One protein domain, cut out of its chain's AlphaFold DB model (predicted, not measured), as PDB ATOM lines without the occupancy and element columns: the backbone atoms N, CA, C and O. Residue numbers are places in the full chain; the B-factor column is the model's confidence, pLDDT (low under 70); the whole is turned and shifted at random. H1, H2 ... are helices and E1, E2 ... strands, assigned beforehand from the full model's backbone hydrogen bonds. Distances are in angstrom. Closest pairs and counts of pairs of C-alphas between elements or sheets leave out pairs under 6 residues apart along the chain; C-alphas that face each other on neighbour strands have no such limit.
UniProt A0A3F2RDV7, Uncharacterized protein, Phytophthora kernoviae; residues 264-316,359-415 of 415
ATOM      1  N   LYS A 264     299.459 -80.401  16.912       89.81
ATOM      2  CA  LYS A 264     298.685 -80.655  15.681       89.81
ATOM      3  C   LYS A 264     299.145 -81.931  14.968       89.81
ATOM      4  O   LYS A 264     298.305 -82.726  14.547       89.81
ATOM      5  N   MET A 265     300.457 -82.147  14.858       88.62
ATOM      6  CA  MET A 265     301.020 -83.367  14.267       88.62
ATOM      7  C   MET A 265     300.673 -84.603  15.095       88.62
ATOM      8  O   MET A 265     300.180 -85.586  14.544       88.62
ATOM      9  N   MET A 266     300.850 -84.526  16.414       88.69
ATOM     10  CA  MET A 266     300.471 -85.583  17.351       88.69
ATOM     11  C   MET A 266     298.978 -85.896  17.266       88.69
ATOM     12  O   MET A 266     298.618 -87.061  17.175       88.69
ATOM     13  N   ASN A 267     298.105 -84.888  17.206       87.69
ATOM     14  CA  ASN A 267     296.663 -85.104  17.115       87.69
ATOM     15  C   ASN A 267     296.252 -85.805  15.811       87.69
ATOM     16  O   ASN A 267     295.346 -86.633  15.804       87.69
ATOM     17  N   LYS A 268     296.950 -85.504  14.708       86.88
ATOM     18  CA  LYS A 268     296.748 -86.174  13.418       86.88
ATOM     19  C   LYS A 268     297.269 -87.617  13.429       86.88
ATOM     20  O   LYS A 268     296.613 -88.494  12.874       86.88
ATOM     21  N   ALA A 269     298.432 -87.861  14.032       86.38
ATOM     22  CA  ALA A 269     299.081 -89.174  14.047       86.38
ATOM     23  C   ALA A 269     298.459 -90.140  15.071       86.38
ATOM     24  O   ALA A 269     298.252 -91.314  14.775       86.38
ATOM     25  N   PHE A 270     298.117 -89.636  16.257       82.38
ATOM     26  CA  PHE A 270     297.595 -90.403  17.387       82.38
ATOM     27  C   PHE A 270     296.070 -90.374  17.491       82.38
ATOM     28  O   PHE A 270     295.545 -90.761  18.524       82.38
ATOM     29  N   GLY A 271     295.345 -89.981  16.437       67.31
ATOM     30  CA  GLY A 271     293.884 -89.795  16.457       67.31
ATOM     31  C   GLY A 271     293.040 -91.004  16.912       67.31
ATOM     32  O   GLY A 271     291.837 -90.856  17.112       67.31
ATOM     33  N   LYS A 272     293.651 -92.194  17.045       70.19
ATOM     34  CA  LYS A 272     293.046 -93.437  17.567       70.19
ATOM     35  C   LYS A 272     293.625 -93.900  18.913       70.19
ATOM     36  O   LYS A 272     293.157 -94.892  19.461       70.19
ATOM     37  N   GLN A 273     294.674 -93.254  19.414       69.38
ATOM     38  CA  GLN A 273     295.317 -93.610  20.671       69.38
ATOM     39  C   GLN A 273     294.640 -92.850  21.811       69.38
ATOM     40  O   GLN A 273     294.765 -91.634  21.939       69.38
ATOM     41  N   ASP A 274     293.948 -93.591  22.672       69.88
ATOM     42  CA  ASP A 274     293.129 -92.995  23.730       69.88
ATOM     43  C   ASP A 274     293.933 -92.412  24.896       69.88
ATOM     44  O   ASP A 274     293.400 -91.620  25.670       69.88
ATOM     45  N   ARG A 275     295.195 -92.822  25.084       84.94
ATOM     46  CA  ARG A 275     295.976 -92.466  26.278       84.94
ATOM     47  C   ARG A 275     297.444 -92.226  25.945       84.94
ATOM     48  O   ARG A 275     298.184 -93.168  25.661       84.94
ATOM     49  N   PHE A 276     297.868 -90.969  26.033       89.00
ATOM     50  CA  PHE A 276     299.272 -90.568  25.956       89.00
ATOM     51  C   PHE A 276     299.725 -89.968  27.299       89.00
ATOM     52  O   PHE A 276     299.093 -89.015  27.753       89.00
ATOM     53  N   PRO A 277     300.768 -90.488  27.972       90.75
ATOM     54  CA  PRO A 277     301.150 -90.014  29.305       90.75
ATOM     55  C   PRO A 277     301.531 -88.526  29.328       90.75
ATOM     56  O   PRO A 277     302.282 -88.054  28.472       90.75
ATOM     57  N   LEU A 278     301.047 -87.778  30.324       91.19
ATOM     58  CA  LEU A 278     301.315 -86.336  30.425       91.19
ATOM     59  C   LEU A 278     302.794 -86.020  30.693       91.19
ATOM     60  O   LEU A 278     303.300 -85.008  30.219       91.19
ATOM     61  N   GLU A 279     303.510 -86.878  31.411       89.50
ATOM     62  CA  GLU A 279     304.945 -86.720  31.679       89.50
ATOM     63  C   GLU A 279     305.786 -86.977  30.420       89.50
ATOM     64  O   GLU A 279     306.767 -86.277  30.170       89.50
ATOM     65  N   GLU A 280     305.364 -87.939  29.595       87.94
ATOM     66  CA  GLU A 280     305.952 -88.187  28.273       87.94
ATOM     67  C   GLU A 280     305.768 -86.955  27.384       87.94
ATOM     68  O   GLU A 280     306.721 -86.466  26.774       87.94
ATOM     69  N   LEU A 281     304.558 -86.384  27.400       90.38
ATOM     70  CA  LEU A 281     304.238 -85.172  26.652       90.38
ATOM     71  C   LEU A 281     305.064 -83.987  27.140       90.38
ATOM     72  O   LEU A 281     305.606 -83.234  26.335       90.38
ATOM     73  N   ALA A 282     305.204 -83.839  28.456       90.75
ATOM     74  CA  ALA A 282     306.013 -82.784  29.042       90.75
ATOM     75  C   ALA A 282     307.470 -82.862  28.573       90.75
ATOM     76  O   ALA A 282     308.073 -81.827  28.287       90.75
ATOM     77  N   ARG A 283     308.027 -84.072  28.454       86.81
ATOM     78  CA  ARG A 283     309.392 -84.272  27.958       86.81
ATOM     79  C   ARG A 283     309.518 -83.896  26.487       86.81
ATOM     80  O   ARG A 283     310.420 -83.141  26.137       86.81
ATOM     81  N   TRP A 284     308.599 -84.367  25.641       87.12
ATOM     82  CA  TRP A 284     308.620 -84.069  24.202       87.12
ATOM     83  C   TRP A 284     308.444 -82.572  23.922       87.12
ATOM     84  O   TRP A 284     308.998 -82.052  22.962       87.12
ATOM     85  N   MET A 285     307.712 -81.865  24.786       90.69
ATOM     86  CA  MET A 285     307.456 -80.429  24.656       90.69
ATOM     87  C   MET A 285     308.472 -79.550  25.405       90.69
ATOM     88  O   MET A 285     308.249 -78.347  25.526       90.69
ATOM     89  N   LEU A 286     309.571 -80.103  25.940       88.75
ATOM     90  CA  LEU A 286     310.562 -79.361  26.749       88.75
ATOM     91  C   LEU A 286     309.959 -78.664  27.995       88.75
ATOM     92  O   LEU A 286     310.508 -77.707  28.557       88.75
ATOM     93  N   LEU A 287     308.815 -79.159  28.469       88.88
ATOM     94  CA  LEU A 287     308.141 -78.699  29.687       88.88
ATOM     95  C   LEU A 287     308.725 -79.346  30.953       88.88
ATOM     96  O   LEU A 287     308.486 -78.865  32.062       88.88
ATOM     97  N   ALA A 288     309.525 -80.397  30.785       81.56
ATOM     98  CA  ALA A 288     310.363 -81.008  31.806       81.56
ATOM     99  C   ALA A 288     311.805 -81.133  31.286       81.56
ATOM    100  O   ALA A 288     312.034 -81.182  30.082       81.56
ATOM    101  N   GLY A 289     312.785 -81.170  32.192       65.94
ATOM    102  CA  GLY A 289     314.164 -81.489  31.803       65.94
ATOM    103  C   GLY A 289     314.288 -82.964  31.417       65.94
ATOM    104  O   GLY A 289     313.626 -83.793  32.038       65.94
ATOM    105  N   ILE A 290     315.160 -83.296  30.456       55.41
ATOM    106  CA  ILE A 290     315.366 -84.680  29.974       55.41
ATOM    107  C   ILE A 290     315.632 -85.676  31.116       55.41
ATOM    108  O   ILE A 290     315.149 -86.799  31.062       55.41
ATOM    109  N   ASN A 291     316.329 -85.254  32.177       56.66
ATOM    110  CA  ASN A 291     316.689 -86.121  33.309       56.66
ATOM    111  C   ASN A 291     315.651 -86.134  34.448       56.66
ATOM    112  O   ASN A 291     315.886 -86.742  35.488       56.66
ATOM    113  N   ASN A 292     314.528 -85.427  34.297       64.06
ATOM    114  CA  ASN A 292     313.479 -85.338  35.313       64.06
ATOM    115  C   ASN A 292     312.320 -86.278  34.969       64.06
ATOM    116  O   ASN A 292     311.193 -85.832  34.733       64.06
ATOM    117  N   ASP A 293     312.615 -87.580  34.954       56.38
ATOM    118  CA  ASP A 293     311.615 -88.631  34.768       56.38
ATOM    119  C   ASP A 293     310.446 -88.423  35.751       56.38
ATOM    120  O   ASP A 293     310.642 -88.286  36.959       56.38
ATOM    121  N   GLY A 294     309.220 -88.341  35.222       61.28
ATOM    122  CA  GLY A 294     307.997 -88.202  36.022       61.28
ATOM    123  C   GLY A 294     307.576 -86.797  36.436       61.28
ATOM    124  O   GLY A 294     306.635 -86.660  37.215       61.28
ATOM    125  N   LYS A 295     308.253 -85.741  35.973       76.81
ATOM    126  CA  LYS A 295     307.859 -84.350  36.259       76.81
ATOM    127  C   LYS A 295     307.273 -83.674  35.018       76.81
ATOM    128  O   LYS A 295     307.453 -84.125  33.896       76.81
ATOM    129  N   GLY A 296     306.571 -82.559  35.225       83.62
ATOM    130  CA  GLY A 296     306.041 -81.724  34.140       83.62
ATOM    131  C   GLY A 296     304.613 -82.046  33.691       83.62
ATOM    132  O   GLY A 296     304.070 -81.309  32.872       83.62
ATOM    133  N   GLY A 297     303.965 -83.074  34.256       88.44
ATOM    134  CA  GLY A 297     302.589 -83.442  33.898       88.44
ATOM    135  C   GLY A 297     301.590 -82.285  34.038       88.44
ATOM    136  O   GLY A 297     300.736 -82.099  33.177       88.44
ATOM    137  N   LYS A 298     301.744 -81.427  35.060       90.19
ATOM    138  CA  LYS A 298     300.894 -80.233  35.251       90.19
ATOM    139  C   LYS A 298     301.079 -79.203  34.130       90.19
ATOM    140  O   LYS A 298     300.120 -78.565  33.712       90.19
ATOM    141  N   GLN A 299     302.308 -79.010  33.655       91.12
ATOM    142  CA  GLN A 299     302.612 -78.114  32.540       91.12
ATOM    143  C   GLN A 299     302.072 -78.680  31.226       91.12
ATOM    144  O   GLN A 299     301.479 -77.936  30.449       91.12
ATOM    145  N   ALA A 300     302.216 -79.989  31.002       92.69
ATOM    146  CA  ALA A 300     301.622 -80.664  29.853       92.69
ATOM    147  C   ALA A 300     300.089 -80.573  29.866       92.69
ATOM    148  O   ALA A 300     299.489 -80.272  28.841       92.69
ATOM    149  N   GLU A 301     299.450 -80.729  31.025       91.88
ATOM    150  CA  GLU A 301     298.003 -80.541  31.176       91.88
ATOM    151  C   GLU A 301     297.570 -79.104  30.838       91.88
ATOM    152  O   GLU A 301     296.601 -78.907  30.102       91.88
ATOM    153  N   LYS A 302     298.312 -78.091  31.313       91.88
ATOM    154  CA  LYS A 302     298.082 -76.684  30.936       91.88
ATOM    155  C   LYS A 302     298.216 -76.476  29.425       91.88
ATOM    156  O   LYS A 302     297.367 -75.807  28.840       91.88
ATOM    157  N   LEU A 303     299.245 -77.058  28.803       93.12
ATOM    158  CA  LEU A 303     299.453 -77.006  27.355       93.12
ATOM    159  C   LEU A 303     298.282 -77.653  26.597       93.12
ATOM    160  O   LEU A 303     297.756 -77.056  25.661       93.12
ATOM    161  N   CYS A 304     297.847 -78.840  27.022       91.81
ATOM    162  CA  CYS A 304     296.697 -79.530  26.443       91.81
ATOM    163  C   CYS A 304     295.435 -78.669  26.521       91.81
ATOM    164  O   CYS A 304     294.769 -78.467  25.507       91.81
ATOM    165  N   LYS A 305     295.149 -78.089  27.694       89.62
ATOM    166  CA  LYS A 305     294.008 -77.183  27.880       89.62
ATOM    167  C   LYS A 305     294.091 -75.965  26.954       89.62
ATOM    168  O   LYS A 305     293.079 -75.586  26.374       89.62
ATOM    169  N   ALA A 306     295.284 -75.394  26.769       89.88
ATOM    170  CA  ALA A 306     295.507 -74.239  25.896       89.88
ATOM    171  C   ALA A 306     295.247 -74.527  24.405       89.88
ATOM    172  O   ALA A 306     295.042 -73.598  23.628       89.88
ATOM    173  N   LEU A 307     295.271 -75.801  24.001       90.50
ATOM    174  CA  LEU A 307     295.119 -76.244  22.613       90.50
ATOM    175  C   LEU A 307     293.886 -77.129  22.384       90.50
ATOM    176  O   LEU A 307     293.768 -77.734  21.319       90.50
ATOM    177  N   ASN A 308     292.958 -77.173  23.345       89.50
ATOM    178  CA  ASN A 308     291.731 -77.975  23.282       89.50
ATOM    179  C   ASN A 308     291.968 -79.498  23.196       89.50
ATOM    180  O   ASN A 308     291.231 -80.225  22.533       89.50
ATOM    181  N   ILE A 309     293.002 -79.997  23.876       89.44
ATOM    182  CA  ILE A 309     293.258 -81.433  24.035       89.44
ATOM    183  C   ILE A 309     292.676 -81.900  25.372       89.44
ATOM    184  O   ILE A 309     292.985 -81.344  26.429       89.44
ATOM    185  N   GLN A 310     291.836 -82.938  25.332       88.94
ATOM    186  CA  GLN A 310     291.236 -83.524  26.532       88.94
ATOM    187  C   GLN A 310     292.305 -84.224  27.377       88.94
ATOM    188  O   GLN A 310     293.213 -84.866  26.849       88.94
ATOM    189  N   THR A 311     292.187 -84.121  28.701       90.56
ATOM    190  CA  THR A 311     293.082 -84.792  29.650       90.56
ATOM    191  C   THR A 311     292.279 -85.589  30.671       90.56
ATOM    192  O   THR A 311     291.155 -85.226  31.017       90.56
ATOM    193  N   GLN A 312     292.847 -86.696  31.140       89.56
ATOM    194  CA  GLN A 312     292.259 -87.579  32.141       89.56
ATOM    195  C   GLN A 312     293.284 -87.826  33.243       89.56
ATOM    196  O   GLN A 312     294.302 -88.472  33.000       89.56
ATOM    197  N   ARG A 313     293.020 -87.333  34.456       88.44
ATOM    198  CA  ARG A 313     293.868 -87.609  35.624       88.44
ATOM    199  C   ARG A 313     293.638 -89.018  36.160       88.44
ATOM    200  O   ARG A 313     292.538 -89.558  36.034       88.44
ATOM    201  N   HIS A 314     294.660 -89.593  36.787       83.50
ATOM    202  CA  HIS A 314     294.466 -90.800  37.588       83.50
ATOM    203  C   HIS A 314     293.576 -90.499  38.805       83.50
ATOM    204  O   HIS A 314     293.624 -89.381  39.334       83.50
ATOM    205  N   PRO A 315     292.766 -91.473  39.261       74.25
ATOM    206  CA  PRO A 315     292.067 -91.344  40.529       74.25
ATOM    207  C   PRO A 315     293.085 -91.145  41.664       74.25
ATOM    208  O   PRO A 315     294.199 -91.674  41.584       74.25
ATOM    209  N   PRO A 316     292.736 -90.370  42.707       69.00
ATOM    210  CA  PRO A 316     293.599 -90.228  43.871       69.00
ATOM    211  C   PRO A 316     293.886 -91.615  44.472       69.00
ATOM    212  O   PRO A 316     293.016 -92.488  44.403       69.00
ATOM    213  N   SER A 359     302.288 -91.101  37.522       74.50
ATOM    214  CA  SER A 359     301.808 -90.333  36.378       74.50
ATOM    215  C   SER A 359     300.610 -89.492  36.806       74.50
ATOM    216  O   SER A 359     299.728 -89.970  37.521       74.50
ATOM    217  N   LEU A 360     300.554 -88.231  36.376       84.69
ATOM    218  CA  LEU A 360     299.423 -87.344  36.657       84.69
ATOM    219  C   LEU A 360     298.166 -87.815  35.921       84.69
ATOM    220  O   LEU A 360     297.051 -87.707  36.437       84.69
ATOM    221  N   GLY A 361     298.346 -88.336  34.709       89.81
ATOM    222  CA  GLY A 361     297.256 -88.741  33.838       89.81
ATOM    223  C   GLY A 361     297.675 -88.876  32.382       89.81
ATOM    224  O   GLY A 361     298.858 -88.984  32.055       89.81
ATOM    225  N   PHE A 362     296.679 -88.818  31.506       91.19
ATOM    226  CA  PHE A 362     296.834 -88.979  30.067       91.19
ATOM    227  C   PHE A 362     296.234 -87.801  29.299       91.19
ATOM    228  O   PHE A 362     295.180 -87.285  29.666       91.19
ATOM    229  N   ALA A 363     296.878 -87.414  28.203       90.50
ATOM    230  CA  ALA A 363     296.280 -86.639  27.127       90.50
ATOM    231  C   ALA A 363     295.548 -87.579  26.155       90.50
ATOM    232  O   ALA A 363     296.025 -88.682  25.870       90.50
ATOM    233  N   GLN A 364     294.403 -87.129  25.646       88.88
ATOM    234  CA  GLN A 364     293.597 -87.845  24.660       88.88
ATOM    235  C   GLN A 364     293.629 -87.083  23.334       88.88
ATOM    236  O   GLN A 364     293.037 -86.007  23.203       88.88
ATOM    237  N   PHE A 365     294.315 -87.651  22.347       84.75
ATOM    238  CA  PHE A 365     294.413 -87.097  21.001       84.75
ATOM    239  C   PHE A 365     293.249 -87.622  20.161       84.75
ATOM    240  O   PHE A 365     293.349 -88.639  19.483       84.75
ATOM    241  N   LYS A 366     292.099 -86.955  20.261       71.75
ATOM    242  CA  LYS A 366     290.934 -87.217  19.405       71.75
ATOM    243  C   LYS A 366     291.024 -86.300  18.190       71.75
ATOM    244  O   LYS A 366     291.448 -85.159  18.328       71.75
ATOM    245  N   LEU A 367     290.522 -86.723  17.029       67.56
ATOM    246  CA  LEU A 367     290.441 -85.907  15.796       67.56
ATOM    247  C   LEU A 367     289.585 -84.615  15.920       67.56
ATOM    248  O   LEU A 367     289.218 -84.010  14.917       67.56
ATOM    249  N   ALA A 368     289.258 -84.183  17.139       68.44
ATOM    250  CA  ALA A 368     288.674 -82.893  17.448       68.44
ATOM    251  C   ALA A 368     289.558 -81.734  16.937       68.44
ATOM    252  O   ALA A 368     290.786 -81.864  16.857       68.44
ATOM    253  N   PRO A 369     288.948 -80.581  16.608       77.50
ATOM    254  CA  PRO A 369     289.682 -79.421  16.131       77.50
ATOM    255  C   PRO A 369     290.590 -78.862  17.236       77.50
ATOM    256  O   PRO A 369     290.130 -78.352  18.261       77.50
ATOM    257  N   VAL A 370     291.898 -78.953  16.993       84.19
ATOM    258  CA  VAL A 370     292.940 -78.284  17.783       84.19
ATOM    259  C   VAL A 370     292.879 -76.792  17.483       84.19
ATOM    260  O   VAL A 370     292.749 -76.400  16.319       84.19
ATOM    261  N   HIS A 371     293.006 -75.949  18.507       85.88
ATOM    262  CA  HIS A 371     293.050 -74.504  18.295       85.88
ATOM    263  C   HIS A 371     294.183 -74.106  17.340       85.88
ATOM    264  O   HIS A 371     295.302 -74.627  17.398       85.88
ATOM    265  N   GLU A 372     293.899 -73.159  16.442       83.06
ATOM    266  CA  GLU A 372     294.901 -72.711  15.477       83.06
ATOM    267  C   GLU A 372     296.086 -72.021  16.147       83.06
ATOM    268  O   GLU A 372     297.222 -72.204  15.696       83.06
ATOM    269  N   LYS A 373     295.800 -71.268  17.214       84.44
ATOM    270  CA  LYS A 373     296.750 -70.516  18.027       84.44
ATOM    271  C   LYS A 373     296.510 -70.819  19.500       84.44
ATOM    272  O   LYS A 373     295.368 -70.950  19.931       84.44
ATOM    273  N   MET A 374     297.600 -70.913  20.249       87.00
ATOM    274  CA  MET A 374     297.567 -71.043  21.700       87.00
ATOM    275  C   MET A 374     297.124 -69.727  22.340       87.00
ATOM    276  O   MET A 374     297.469 -68.651  21.847       87.00
ATOM    277  N   ASP A 375     296.406 -69.821  23.456       85.88
ATOM    278  CA  ASP A 375     296.128 -68.664  24.304       85.88
ATOM    279  C   ASP A 375     297.446 -67.958  24.707       85.88
ATOM    280  O   ASP A 375     298.369 -68.614  25.206       85.88
ATOM    281  N   PRO A 376     297.575 -66.638  24.476       84.31
ATOM    282  CA  PRO A 376     298.838 -65.924  24.648       84.31
ATOM    283  C   PRO A 376     299.271 -65.804  26.113       84.31
ATOM    284  O   PRO A 376     300.467 -65.687  26.379       84.31
ATOM    285  N   GLU A 377     298.336 -65.821  27.064       86.00
ATOM    286  CA  GLU A 377     298.633 -65.753  28.497       86.00
ATOM    287  C   GLU A 377     299.211 -67.088  28.984       86.00
ATOM    288  O   GLU A 377     300.269 -67.137  29.618       86.00
ATOM    289  N   LEU A 378     298.574 -68.197  28.601       86.50
ATOM    290  CA  LEU A 378     299.058 -69.551  28.871       86.50
ATOM    291  C   LEU A 378     300.401 -69.825  28.186       86.50
ATOM    292  O   LEU A 378     301.294 -70.393  28.819       86.50
ATOM    293  N   ALA A 379     300.574 -69.383  26.937       88.69
ATOM    294  CA  ALA A 379     301.850 -69.479  26.233       88.69
ATOM    295  C   ALA A 379     302.963 -68.741  26.994       88.69
ATOM    296  O   ALA A 379     304.021 -69.323  27.242       88.69
ATOM    297  N   ARG A 380     302.709 -67.499  27.437       87.81
ATOM    298  CA  ARG A 380     303.656 -66.718  28.250       87.81
ATOM    299  C   ARG A 380     304.008 -67.426  29.557       87.81
ATOM    300  O   ARG A 380     305.188 -67.532  29.883       87.81
ATOM    301  N   MET A 381     303.025 -67.978  30.269       88.50
ATOM    302  CA  MET A 381     303.283 -68.735  31.501       88.50
ATOM    303  C   MET A 381     304.130 -69.992  31.268       88.50
ATOM    304  O   MET A 381     305.049 -70.259  32.040       88.50
ATOM    305  N   LEU A 382     303.859 -70.761  30.210       90.31
ATOM    306  CA  LEU A 382     304.638 -71.962  29.892       90.31
ATOM    307  C   LEU A 382     306.075 -71.614  29.483       90.31
ATOM    308  O   LEU A 382     307.013 -72.279  29.924       90.31
ATOM    309  N   VAL A 383     306.269 -70.556  28.687       91.69
ATOM    310  CA  VAL A 383     307.607 -70.068  28.314       91.69
ATOM    311  C   VAL A 383     308.365 -69.574  29.548       91.69
ATOM    312  O   VAL A 383     309.540 -69.899  29.713       91.69
ATOM    313  N   ARG A 384     307.689 -68.873  30.463       89.94
ATOM    314  CA  ARG A 384     308.249 -68.449  31.753       89.94
ATOM    315  C   ARG A 384     308.702 -69.634  32.607       89.94
ATOM    316  O   ARG A 384     309.818 -69.615  33.129       89.94
ATOM    317  N   ASP A 385     307.893 -70.689  32.692       89.00
ATOM    318  CA  ASP A 385     308.256 -71.927  33.392       89.00
ATOM    319  C   ASP A 385     309.519 -72.573  32.786       89.00
ATOM    320  O   ASP A 385     310.377 -73.061  33.525       89.00
ATOM    321  N   VAL A 386     309.660 -72.577  31.452       89.94
ATOM    322  CA  VAL A 386     310.885 -73.043  30.771       89.94
ATOM    323  C   VAL A 386     312.071 -72.149  31.126       89.94
ATOM    324  O   VAL A 386     313.120 -72.661  31.519       89.94
ATOM    325  N   ALA A 387     311.900 -70.830  31.051       90.00
ATOM    326  CA  ALA A 387     312.952 -69.849  31.292       90.00
ATOM    327  C   ALA A 387     313.548 -69.938  32.706       90.00
ATOM    328  O   ALA A 387     314.766 -69.857  32.860       90.00
ATOM    329  N   PHE A 388     312.728 -70.158  33.739       86.25
ATOM    330  CA  PHE A 388     313.228 -70.367  35.105       86.25
ATOM    331  C   PHE A 388     314.058 -71.649  35.246       86.25
ATOM    332  O   PHE A 388     315.035 -71.684  35.995       86.25
ATOM    333  N   ARG A 389     313.713 -72.709  34.506       83.81
ATOM    334  CA  ARG A 389     314.471 -73.969  34.547       83.81
ATOM    335  C   ARG A 389     315.835 -73.863  33.877       83.81
ATOM    336  O   ARG A 389     316.756 -74.560  34.302       83.81
ATOM    337  N   LEU A 390     315.981 -73.009  32.861       84.38
ATOM    338  CA  LEU A 390     317.266 -72.806  32.185       84.38
ATOM    339  C   LEU A 390     318.372 -72.376  33.164       84.38
ATOM    340  O   LEU A 390     319.512 -72.830  33.040       84.38
ATOM    341  N   GLU A 391     318.030 -71.574  34.176       68.50
ATOM    342  CA  GLU A 391     318.980 -71.125  35.201       68.50
ATOM    343  C   GLU A 391     319.338 -72.211  36.205       68.50
ATOM    344  O   GLU A 391     320.515 -72.389  36.503       68.50
ATOM    345  N   ALA A 392     318.360 -72.994  36.667       62.75
ATOM    346  CA  ALA A 392     318.618 -74.105  37.586       62.75
ATOM    347  C   ALA A 392     319.572 -75.155  36.975       62.75
ATOM    348  O   ALA A 392     320.429 -75.713  37.661       62.75
ATOM    349  N   VAL A 393     319.456 -75.397  35.664       57.97
ATOM    350  CA  VAL A 393     320.348 -76.303  34.919       57.97
ATOM    351  C   VAL A 393     321.722 -75.672  34.656       57.97
ATOM    352  O   VAL A 393     322.723 -76.381  34.613       57.97
ATOM    353  N   SER A 394     321.802 -74.349  34.506       55.16
ATOM    354  CA  SER A 394     323.085 -73.665  34.290       55.16
ATOM    355  C   SER A 394     323.889 -73.533  35.583       55.16
ATOM    356  O   SER A 394     325.088 -73.788  35.566       55.16
ATOM    357  N   ALA A 395     323.233 -73.276  36.720       52.81
ATOM    358  CA  ALA A 395     323.870 -73.235  38.040       52.81
ATOM    359  C   ALA A 395     324.576 -74.553  38.420       52.81
ATOM    360  O   ALA A 395     325.486 -74.548  39.242       52.81
ATOM    361  N   THR A 396     324.179 -75.673  37.808       49.03
ATOM    362  CA  THR A 396     324.764 -77.003  38.040       49.03
ATOM    363  C   THR A 396     325.825 -77.412  37.011       49.03
ATOM    364  O   THR A 396     326.623 -78.295  37.311       49.03
ATOM    365  N   LYS A 397     325.866 -76.795  35.820       47.19
ATOM    366  CA  LYS A 397     326.811 -77.147  34.734       47.19
ATOM    367  C   LYS A 397     327.902 -76.105  34.486       47.19
ATOM    368  O   LYS A 397     329.021 -76.467  34.147       47.19
ATOM    369  N   GLU A 398     327.584 -74.828  34.641       49.97
ATOM    370  CA  GLU A 398     328.476 -73.697  34.393       49.97
ATOM    371  C   GLU A 398     328.105 -72.586  35.377       49.97
ATOM    372  O   GLU A 398     327.369 -71.663  35.030       49.97
ATOM    373  N   ALA A 399     328.571 -72.681  36.625       48.47
ATOM    374  CA  ALA A 399     328.364 -71.642  37.630       48.47
ATOM    375  C   ALA A 399     329.110 -70.353  37.227       48.47
ATOM    376  O   ALA A 399     330.206 -70.072  37.698       48.47
ATOM    377  N   ARG A 400     328.524 -69.593  36.298       58.75
ATOM    378  CA  ARG A 400     328.955 -68.263  35.875       58.75
ATOM    379  C   ARG A 400     327.897 -67.266  36.306       58.75
ATOM    380  O   ARG A 400     326.706 -67.458  36.055       58.75
ATOM    381  N   SER A 401     328.326 -66.189  36.947       64.88
ATOM    382  CA  SER A 401     327.435 -65.067  37.242       64.88
ATOM    383  C   SER A 401     326.922 -64.429  35.942       64.88
ATOM    384  O   SER A 401     327.572 -64.491  34.897       64.88
ATOM    385  N   MET A 402     325.763 -63.766  35.983       66.06
ATOM    386  CA  MET A 402     325.227 -63.055  34.808       66.06
ATOM    387  C   MET A 402     326.207 -61.993  34.293       66.06
ATOM    388  O   MET A 402     326.351 -61.799  33.088       66.06
ATOM    389  N   THR A 403     326.935 -61.356  35.211       60.31
ATOM    390  CA  THR A 403     328.020 -60.425  34.899       60.31
ATOM    391  C   THR A 403     329.147 -61.115  34.136       60.31
ATOM    392  O   THR A 403     329.656 -60.554  33.175       60.31
ATOM    393  N   GLU A 404     329.514 -62.345  34.492       67.44
ATOM    394  CA  GLU A 404     330.530 -63.119  33.766       67.44
ATOM    395  C   GLU A 404     330.062 -63.577  32.391       67.44
ATOM    396  O   GLU A 404     330.863 -63.594  31.458       67.44
ATOM    397  N   LEU A 405     328.774 -63.895  32.235       68.19
ATOM    398  CA  LEU A 405     328.207 -64.190  30.922       68.19
ATOM    399  C   LEU A 405     328.321 -62.981  29.993       68.19
ATOM    400  O   LEU A 405     328.712 -63.147  28.843       68.19
ATOM    401  N   VAL A 406     328.057 -61.768  30.485       68.62
ATOM    402  CA  VAL A 406     328.212 -60.541  29.686       68.62
ATOM    403  C   VAL A 406     329.694 -60.216  29.448       68.62
ATOM    404  O   VAL A 406     330.093 -59.960  28.311       68.62
ATOM    405  N   MET A 407     330.525 -60.289  30.490       67.56
ATOM    406  CA  MET A 407     331.919 -59.821  30.490       67.56
ATOM    407  C   MET A 407     332.946 -60.844  29.985       67.56
ATOM    408  O   MET A 407     334.143 -60.565  30.046       67.56
ATOM    409  N   LYS A 408     332.513 -62.001  29.468       64.94
ATOM    410  CA  LYS A 408     333.360 -63.151  29.094       64.94
ATOM    411  C   LYS A 408     334.617 -62.813  28.264       64.94
ATOM    412  O   LYS A 408     335.601 -63.513  28.410       64.94
ATOM    413  N   GLY A 409     334.620 -61.740  27.462       50.34
ATOM    414  CA  GLY A 409     335.792 -61.290  26.683       50.34
ATOM    415  C   GLY A 409     336.592 -60.109  27.263       50.34
ATOM    416  O   GLY A 409     337.658 -59.792  26.759       50.34
ATOM    417  N   ALA A 410     336.110 -59.431  28.312       45.66
ATOM    418  CA  ALA A 410     336.819 -58.287  28.906       45.66
ATOM    419  C   ALA A 410     337.913 -58.694  29.898       45.66
ATOM    420  O   ALA A 410     338.882 -57.961  30.064       45.66
ATOM    421  N   ARG A 411     337.765 -59.846  30.569       44.88
ATOM    422  CA  ARG A 411     338.767 -60.326  31.537       44.88
ATOM    423  C   ARG A 411     340.057 -60.810  30.864       44.88
ATOM    424  O   ARG A 411     341.109 -60.664  31.460       44.88
ATOM    425  N   GLU A 412     339.977 -61.314  29.633       37.59
ATOM    426  CA  GLU A 412     341.135 -61.788  28.853       37.59
ATOM    427  C   GLU A 412     341.874 -60.650  28.124       37.59
ATOM    428  O   GLU A 412     343.043 -60.789  27.799       37.59
ATOM    429  N   ALA A 413     341.223 -59.502  27.898       34.56
ATOM    430  CA  ALA A 413     341.852 -58.320  27.297       34.56
ATOM    431  C   ALA A 413     342.559 -57.405  28.321       34.56
ATOM    432  O   ALA A 413     343.257 -56.473  27.926       34.56
ATOM    433  N   ALA A 414     342.344 -57.640  29.622       33.72
ATOM    434  CA  ALA A 414     342.935 -56.883  30.729       33.72
ATOM    435  C   ALA A 414     344.144 -57.588  31.384       33.72
ATOM    436  O   ALA A 414     344.747 -57.028  32.301       33.72
ATOM    437  N   SER A 415     344.476 -58.799  30.924       30.89
ATOM    438  CA  SER A 415     345.717 -59.535  31.213       30.89
ATOM    439  C   SER A 415     346.652 -59.462  30.019       30.89
ATOM    440  O   SER A 415     347.874 -59.320  30.238       30.89
TER     441      SER A 415
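AT A GLANCE: This is residues 264 to 316 and 359 to 415 of the 415 residues of an uncharacterized protein of Phytophthora kernoviae (UniProt A0A3F2RDV7). A small head with a long helical arm: in the head, H2 and H3 pack on a short two-stranded ribbon of E1 and E2, and from there the long helix H4 leads away, its early residues 378 to 382 beside H3. Beyond H4, H5 and the last residues, 409 to 415, stick out free, while H1 lies at the head's other end, apart from the other elements. The printed part has 110 residues, with five named helices and two named strands in the order H1, H2, H3, E1, E2, H4, H5; the sheet, E1 - E2, is antiparallel and the class is mostly helix. The whole is loose, with a radius of gyration of the C-alphas of 18.6 A, and spans 64 by 31 by 23 A, H4 and the free end making much of the length.

HOW THE PARTS SIT: H1, residues 264 to 269, is apart from the other named elements. Residues 276 to 277 then pair, antiparallel, with residues 362 to 363 of E2, residues 361 to 364. H2, residues 278 to 284, comes closest to E2 at the C-alphas of Leu 278 and Phe 362, 5.2 A apart. H2 touches H3, residues 297 to 306, about perpendicular at 83 degrees; their closest C-alphas, of Glu 279 and Gly 297, are 4.6 A apart. The closest C-alphas of H3 and E1, residues 310 to 313, are those of Glu 301 and Thr 311, 6.7 A apart. E1 and E2 are antiparallel neighbours at 162 degrees, with N 312 and O 362 within hydrogen-bond range at 2.8 A, as are N 364 and O 310, also 2.8 A. H4, residues 376 to 397, touches H3 with residues 378 to 382 alone, at a shallow tilt of 27 degrees, opposite ways; the closest C-alphas, of Ala 306 and Leu 378, are 6.6 A apart. H5, residues 402 to 407, is apart from H4 and stands free. Every O i to N i+4 pair is within hydrogen-bond range in H1, H2, H3 and H5, and 15 of 18 are in H4.

IN THESE COORDINATES: H1 begins with C-alpha 264 at (298.685, -80.655, 15.681). H3 is 14.1 A long from first to last C-alpha, and E1 is 10.3 A. H4, the longest helix, covers 31.8 A, from C-alpha 376 at (298.838, -65.924, 24.648) to C-alpha 397 at (326.811, -77.147, 34.734). H5 ends with C-alpha 407 at (331.919, -59.821, 30.490).

THE WHOLE: The two C-alphas farthest apart, of Lys 272 and Ser 415, are 64.1 A apart. Residues 317 to 358 are not printed, and C-alphas 316 and 359 are 11.1 A apart across this cut. The links H2 to H3 and E2 to H4 are long. Mean pLDDT of the printed part is 77.1; 37 residues are under 70, among them residues 289 to 294 and 391 to 415.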